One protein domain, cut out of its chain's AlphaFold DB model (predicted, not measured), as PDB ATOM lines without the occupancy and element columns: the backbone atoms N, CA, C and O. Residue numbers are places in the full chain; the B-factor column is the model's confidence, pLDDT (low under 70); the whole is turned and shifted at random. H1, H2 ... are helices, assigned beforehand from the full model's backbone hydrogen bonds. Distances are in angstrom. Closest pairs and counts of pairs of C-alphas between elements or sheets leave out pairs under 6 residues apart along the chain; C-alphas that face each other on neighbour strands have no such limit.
ATOM      1  N   LYS A  89       1.541 -48.200  29.483       62.34
ATOM      2  CA  LYS A  89       1.142 -47.435  28.293       62.34
ATOM      3  C   LYS A  89      -0.360 -47.499  28.003       62.34
ATOM      4  O   LYS A  89      -0.895 -46.556  27.437       62.34
ATOM      5  N   GLU A  90      -1.032 -48.589  28.366       64.81
ATOM      6  CA  GLU A  90      -2.478 -48.747  28.177       64.81
ATOM      7  C   GLU A  90      -3.267 -48.026  29.272       64.81
ATOM      8  O   GLU A  90      -4.311 -47.448  28.988       64.81
ATOM      9  N   LEU A  91      -2.731 -47.968  30.498       66.31
ATOM     10  CA  LEU A  91      -3.336 -47.190  31.581       66.31
ATOM     11  C   LEU A  91      -3.374 -45.690  31.273       66.31
ATOM     12  O   LEU A  91      -4.379 -45.044  31.552       66.31
ATOM     13  N   ALA A  92      -2.315 -45.166  30.649       63.44
ATOM     14  CA  ALA A  92      -2.199 -43.759  30.265       63.44
ATOM     15  C   ALA A  92      -3.090 -43.352  29.073       63.44
ATOM     16  O   ALA A  92      -3.158 -42.172  28.749       63.44
ATOM     17  N   ARG A  93      -3.727 -44.311  28.386       70.25
ATOM     18  CA  ARG A  93      -4.521 -44.056  27.172       70.25
ATOM     19  C   ARG A  93      -6.028 -44.093  27.384       70.25
ATOM     20  O   ARG A  93      -6.744 -43.690  26.475       70.25
ATOM     21  N   LYS A  94      -6.509 -44.598  28.521       79.00
ATOM     22  CA  LYS A  94      -7.951 -44.718  28.741       79.00
ATOM     23  C   LYS A  94      -8.563 -43.348  28.975       79.00
ATOM     24  O   LYS A  94      -8.187 -42.634  29.899       79.00
ATOM     25  N   SER A  95      -9.498 -43.005  28.106       83.44
ATOM     26  CA  SER A  95     -10.334 -41.826  28.238       83.44
ATOM     27  C   SER A  95     -11.442 -42.071  29.272       83.44
ATOM     28  O   SER A  95     -11.792 -43.225  29.539       83.44
ATOM     29  N   PRO A  96     -12.065 -41.010  29.813       80.81
ATOM     30  CA  PRO A  96     -13.246 -41.148  30.663       80.81
ATOM     31  C   PRO A  96     -14.389 -41.943  30.008       80.81
ATOM     32  O   PRO A  96     -15.117 -42.636  30.711       80.81
ATOM     33  N   GLY A  97     -14.522 -41.893  28.676       84.69
ATOM     34  CA  GLY A  97     -15.521 -42.672  27.934       84.69
ATOM     35  C   GLY A  97     -15.218 -44.173  27.887       84.69
ATOM     36  O   GLY A  97     -16.136 -44.983  27.873       84.69
ATOM     37  N   ASP A  98     -13.944 -44.573  27.955       89.06
ATOM     38  CA  ASP A  98     -13.570 -45.993  28.016       89.06
ATOM     39  C   ASP A  98     -13.960 -46.642  29.350       89.06
ATOM     40  O   ASP A  98     -14.100 -47.864  29.427       89.06
ATOM     41  N   LEU A  99     -14.118 -45.837  30.407       89.25
ATOM     42  CA  LEU A  99     -14.573 -46.305  31.718       89.25
ATOM     43  C   LEU A  99     -16.070 -46.627  31.719       89.25
ATOM     44  O   LEU A  99     -16.505 -47.467  32.500       89.25
ATOM     45  N   ASP A 100     -16.855 -46.032  30.820       91.44
ATOM     46  CA  ASP A 100     -18.297 -46.290  30.736       91.44
ATOM     47  C   ASP A 100     -18.606 -47.726  30.263       91.44
ATOM     48  O   ASP A 100     -19.671 -48.262  30.576       91.44
ATOM     49  N   TYR A 101     -17.663 -48.368  29.567       91.31
ATOM     50  CA  TYR A 101     -17.730 -49.775  29.149       91.31
ATOM     51  C   TYR A 101     -17.146 -50.747  30.182       91.31
ATOM     52  O   TYR A 101     -17.190 -51.957  29.982       91.31
ATOM     53  N   MET A 102     -16.578 -50.236  31.275       91.19
ATOM     54  CA  MET A 102     -16.067 -51.062  32.360       91.19
ATOM     55  C   MET A 102     -17.127 -51.274  33.427       91.19
ATOM     56  O   MET A 102     -17.863 -50.359  33.798       91.19
ATOM     57  N   THR A 103     -17.142 -52.469  33.996       91.38
ATOM     58  CA  THR A 103     -17.897 -52.738  35.219       91.38
ATOM     59  C   THR A 103     -17.317 -51.944  36.402       91.38
ATOM     60  O   THR A 103     -16.116 -51.644  36.431       91.38
ATOM     61  N   PRO A 104     -18.103 -51.669  37.458       90.62
ATOM     62  CA  PRO A 104     -17.600 -51.004  38.663       90.62
ATOM     63  C   PRO A 104     -16.392 -51.709  39.301       90.62
ATOM     64  O   PRO A 104     -15.520 -51.072  39.896       90.62
ATOM     65  N   ALA A 105     -16.332 -53.041  39.200       85.81
ATOM     66  CA  ALA A 105     -15.203 -53.829  39.687       85.81
ATOM     67  C   ALA A 105     -13.932 -53.581  38.859       85.81
ATOM     68  O   ALA A 105     -12.852 -53.415  39.428       85.81
ATOM     69  N   GLU A 106     -14.063 -53.498  37.535       86.88
ATOM     70  CA  GLU A 106     -12.957 -53.185  36.628       86.88
ATOM     71  C   GLU A 106     -12.466 -51.749  36.794       86.88
ATOM     72  O   GLU A 106     -11.255 -51.541  36.820       86.88
ATOM     73  N   ILE A 107     -13.363 -50.775  36.998       87.25
ATOM     74  CA  ILE A 107     -12.974 -49.383  37.283       87.25
ATOM     75  C   ILE A 107     -12.150 -49.313  38.573       87.25
ATOM     76  O   ILE A 107     -11.091 -48.687  38.602       87.25
ATOM     77  N   ARG A 108     -12.578 -50.008  39.635       86.06
ATOM     78  CA  ARG A 108     -11.813 -50.076  40.893       86.06
ATOM     79  C   ARG A 108     -10.455 -50.755  40.711       86.06
ATOM     80  O   ARG A 108      -9.457 -50.290  41.262       86.06
ATOM     81  N   ALA A 109     -10.392 -51.826  39.921       81.81
ATOM     82  CA  ALA A 109      -9.128 -52.478  39.591       81.81
ATOM     83  C   ALA A 109      -8.209 -51.553  38.771       81.81
ATOM     84  O   ALA A 109      -7.005 -51.497  39.024       81.81
ATOM     85  N   TYR A 110      -8.759 -50.795  37.819       83.25
ATOM     86  CA  TYR A 110      -8.034 -49.789  37.044       83.25
ATOM     87  C   TYR A 110      -7.466 -48.690  37.951       83.25
ATOM     88  O   TYR A 110      -6.265 -48.427  37.902       83.25
ATOM     89  N   GLN A 111      -8.289 -48.131  38.842       84.69
ATOM     90  CA  GLN A 111      -7.883 -47.126  39.825       84.69
ATOM     91  C   GLN A 111      -6.717 -47.620  40.692       84.69
ATOM     92  O   GLN A 111      -5.703 -46.931  40.821       84.69
ATOM     93  N   TYR A 112      -6.828 -48.829  41.251       80.31
ATOM     94  CA  TYR A 112      -5.775 -49.421  42.078       80.31
ATOM     95  C   TYR A 112      -4.460 -49.588  41.301       80.31
ATOM     96  O   TYR A 112      -3.385 -49.235  41.790       80.31
ATOM     97  N   ASN A 113      -4.540 -50.080  40.062       77.50
ATOM     98  CA  ASN A 113      -3.371 -50.290  39.210       77.50
ATOM     99  C   ASN A 113      -2.704 -48.976  38.788       77.50
ATOM    100  O   ASN A 113      -1.474 -48.880  38.805       77.50
ATOM    101  N   ALA A 114      -3.493 -47.956  38.455       76.50
ATOM    102  CA  ALA A 114      -2.987 -46.633  38.111       76.50
ATOM    103  C   ALA A 114      -2.240 -46.001  39.295       76.50
ATOM    104  O   ALA A 114      -1.098 -45.573  39.131       76.50
ATOM    105  N   GLN A 115      -2.813 -46.051  40.503       78.38
ATOM    106  CA  GLN A 115      -2.155 -45.568  41.725       78.38
ATOM    107  C   GLN A 115      -0.864 -46.331  42.049       78.38
ATOM    108  O   GLN A 115       0.105 -45.747  42.540       78.38
ATOM    109  N   PHE A 116      -0.833 -47.638  41.773       72.19
ATOM    110  CA  PHE A 116       0.349 -48.467  41.993       72.19
ATOM    111  C   PHE A 116       1.491 -48.141  41.018       72.19
ATOM    112  O   PHE A 116       2.657 -48.094  41.420       72.19
ATOM    113  N   ILE A 117       1.177 -47.927  39.735       71.25
ATOM    114  CA  ILE A 117       2.177 -47.689  38.680       71.25
ATOM    115  C   ILE A 117       2.638 -46.230  38.668       71.25
ATOM    116  O   ILE A 117       3.834 -45.968  38.519       71.25
ATOM    117  N   GLN A 118       1.712 -45.289  38.836       70.88
ATOM    118  CA  GLN A 118       1.957 -43.852  38.810       70.88
ATOM    119  C   GLN A 118       1.668 -43.280  40.201       70.88
ATOM    120  O   GLN A 118       0.565 -42.828  40.509       70.88
ATOM    121  N   LYS A 119       2.686 -43.330  41.071       69.25
ATOM    122  CA  LYS A 119       2.606 -42.755  42.420       69.25
ATOM    123  C   LYS A 119       2.167 -41.287  42.334       69.25
ATOM    124  O   LYS A 119       2.803 -40.508  41.633       69.25
ATOM    125  N   GLY A 120       1.123 -40.925  43.079       67.25
ATOM    126  CA  GLY A 120       0.634 -39.546  43.181       67.25
ATOM    127  C   GLY A 120      -0.540 -39.190  42.267       67.25
ATOM    128  O   GLY A 120      -1.015 -38.062  42.338       67.25
ATOM    129  N   ILE A 121      -1.046 -40.120  41.450       73.50
ATOM    130  CA  ILE A 121      -2.272 -39.877  40.680       73.50
ATOM    131  C   ILE A 121      -3.508 -40.079  41.557       73.50
ATOM    132  O   ILE A 121      -3.678 -41.116  42.203       73.50
ATOM    133  N   THR A 122      -4.383 -39.076  41.565       74.62
ATOM    134  CA  THR A 122      -5.646 -39.099  42.303       74.62
ATOM    135  C   THR A 122      -6.766 -39.751  41.477       74.62
ATOM    136  O   THR A 122      -6.725 -39.715  40.247       74.62
ATOM    137  N   PRO A 123      -7.796 -40.333  42.122       69.25
ATOM    138  CA  PRO A 123      -8.960 -40.900  41.426       69.25
ATOM    139  C   PRO A 123      -9.677 -39.891  40.518       69.25
ATOM    140  O   PRO A 123     -10.136 -40.243  39.433       69.25
ATOM    141  N   LEU A 124      -9.711 -38.623  40.937       74.75
ATOM    142  CA  LEU A 124     -10.276 -37.519  40.166       74.75
ATOM    143  C   LEU A 124      -9.526 -37.301  38.844       74.75
ATOM    144  O   LEU A 124     -10.149 -37.154  37.800       74.75
ATOM    145  N   ALA A 125      -8.190 -37.364  38.865       73.50
ATOM    146  CA  ALA A 125      -7.367 -37.229  37.663       73.50
ATOM    147  C   ALA A 125      -7.549 -38.394  36.670       73.50
ATOM    148  O   ALA A 125      -7.236 -38.250  35.491       73.50
ATOM    149  N   LEU A 126      -8.058 -39.539  37.135       76.06
ATOM    150  CA  LEU A 126      -8.359 -40.713  36.313       76.06
ATOM    151  C   LEU A 126      -9.813 -40.746  35.817       76.06
ATOM    152  O   LEU A 126     -10.160 -41.639  35.049       76.06
ATOM    153  N   GLY A 127     -10.680 -39.842  36.288       84.44
ATOM    154  CA  GLY A 127     -12.116 -39.851  35.978       84.44
ATOM    155  C   GLY A 127     -12.891 -41.038  36.570       84.44
ATOM    156  O   GLY A 127     -14.053 -41.247  36.226       84.44
ATOM    157  N   THR A 128     -12.281 -41.833  37.458       86.06
ATOM    158  CA  THR A 128     -12.886 -43.071  37.978       86.06
ATOM    159  C   THR A 128     -14.037 -42.802  38.938       86.06
ATOM    160  O   THR A 128     -15.015 -43.541  38.937       86.06
ATOM    161  N   GLU A 129     -13.940 -41.744  39.747       86.94
ATOM    162  CA  GLU A 129     -15.031 -41.335  40.643       86.94
ATOM    163  C   GLU A 129     -16.243 -40.846  39.857       86.94
ATOM    164  O   GLU A 129     -17.364 -41.259  40.140       86.94
ATOM    165  N   GLU A 130     -16.014 -40.032  38.826       90.38
ATOM    166  CA  GLU A 130     -17.080 -39.533  37.965       90.38
ATOM    167  C   GLU A 130     -17.772 -40.684  37.221       90.38
ATOM    168  O   GLU A 130     -18.998 -40.767  37.214       90.38
ATOM    169  N   ALA A 131     -17.002 -41.628  36.667       89.31
ATOM    170  CA  ALA A 131     -17.550 -42.805  35.996       89.31
ATOM    171  C   ALA A 131     -18.393 -43.684  36.941       89.31
ATOM    172  O   ALA A 131     -19.507 -44.073  36.590       89.31
ATOM    173  N   LEU A 132     -17.907 -43.956  38.160       90.94
ATOM    174  CA  LEU A 132     -18.669 -44.703  39.173       90.94
ATOM    175  C   LEU A 132     -19.924 -43.944  39.628       90.94
ATOM    176  O   LEU A 132     -20.965 -44.565  39.864       90.94
ATOM    177  N   GLY A 133     -19.844 -42.615  39.729       92.19
ATOM    178  CA  GLY A 133     -20.983 -41.742  40.008       92.19
ATOM    179  C   GLY A 133     -22.064 -41.871  38.937       92.19
ATOM    180  O   GLY A 133     -23.201 -42.214  39.262       92.19
ATOM    181  N   ARG A 134     -21.690 -41.723  37.657       93.38
ATOM    182  CA  ARG A 134     -22.602 -41.898  36.511       93.38
ATOM    183  C   ARG A 134     -23.233 -43.289  36.481       93.38
ATOM    184  O   ARG A 134     -24.421 -43.411  36.198       93.38
ATOM    185  N   GLN A 135     -22.469 -44.339  36.788       93.50
ATOM    186  CA  GLN A 135     -22.995 -45.707  36.869       93.50
ATOM    187  C   GLN A 135     -24.020 -45.864  37.993       93.50
ATOM    188  O   GLN A 135     -25.100 -46.401  37.766       93.50
ATOM    189  N   SER A 136     -23.717 -45.355  39.186       92.94
ATOM    190  CA  SER A 136     -24.620 -45.438  40.341       92.94
ATOM    191  C   SER A 136     -25.924 -44.679  40.093       92.94
ATOM    192  O   SER A 136     -27.010 -45.165  40.415       92.94
ATOM    193  N   GLU A 137     -25.826 -43.501  39.477       94.56
ATOM    194  CA  GLU A 137     -26.982 -42.702  39.080       94.56
ATOM    195  C   GLU A 137     -27.814 -43.407  38.005       94.56
ATOM    196  O   GLU A 137     -29.030 -43.507  38.142       94.56
ATOM    197  N   ALA A 138     -27.176 -43.966  36.973       93.06
ATOM    198  CA  ALA A 138     -27.872 -44.714  35.932       93.06
ATOM    199  C   ALA A 138     -28.599 -45.944  36.494       93.06
ATOM    200  O   ALA A 138     -29.756 -46.172  36.146       93.06
ATOM    201  N   VAL A 139     -27.965 -46.698  37.398       93.12
ATOM    202  CA  VAL A 139     -28.592 -47.836  38.090       93.12
ATOM    203  C   VAL A 139     -29.808 -47.381  38.887       93.12
ATOM    204  O   VAL A 139     -30.867 -47.998  38.789       93.12
ATOM    205  N   ARG A 140     -29.691 -46.282  39.640       93.12
ATOM    206  CA  ARG A 140     -30.808 -45.733  40.415       93.12
ATOM    207  C   ARG A 140     -31.963 -45.316  39.509       93.12
ATOM    208  O   ARG A 140     -33.099 -45.699  39.766       93.12
ATOM    209  N   THR A 141     -31.672 -44.565  38.452       93.31
ATOM    210  CA  THR A 141     -32.682 -44.110  37.493       93.31
ATOM    211  C   THR A 141     -33.370 -45.300  36.833       93.31
ATOM    212  O   THR A 141     -34.593 -45.354  36.832       93.31
ATOM    213  N   MET A 142     -32.617 -46.297  36.363       91.12
ATOM    214  CA  MET A 142     -33.192 -47.496  35.742       91.12
ATOM    215  C   MET A 142     -33.979 -48.363  36.722       91.12
ATOM    216  O   MET A 142     -35.002 -48.925  36.344       91.12
TER     217      MET A 142
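What this domain is: This is residues 89 to 142 of the 245 residues of an uncharacterized protein of Arthrobacter sp. (strain FB24) (UniProt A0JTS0). Two long helices, H2 and H3, run opposite ways but shifted lengthwise, meeting near their first residues, where short H1 packs on H3; residues 137 to 142 stick out. The 54 printed residues have three named helices, in order H1, H2, H3, and no named strand: class all helix. The whole is compact, radius of gyration of the C-alphas 11.2 A, a rod of 36 by 17 by 16 A.

Where its parts are: Find H1, residues 96 to 99, from C-alpha 96 at (-13.246, -41.148, 30.663). H2, residues 104 to 117, runs 20.1 A. H3, residues 128 to 142, runs 20.9 A to C-alpha 142 at (-33.192, -47.496, 35.742).

How they stand to each other: Look at the closest C-alphas: H1 touches residues 128 to 131 of H3 alone (Leu 99 to Ala 131, 6.3 A). H2 and H3, a helical hairpin, touch at Ile 107 and Thr 128, 6.4 A, at a shallow tilt of 4 degrees, opposite ways. In H2 and H3 every O i to N i+4 pair is within hydrogen-bond range; H1 is too short for one.

The domain as a whole: The printed part has no cut and no long link. Residues 89 to 92, 119 to 120 and 123 have pLDDT under 70.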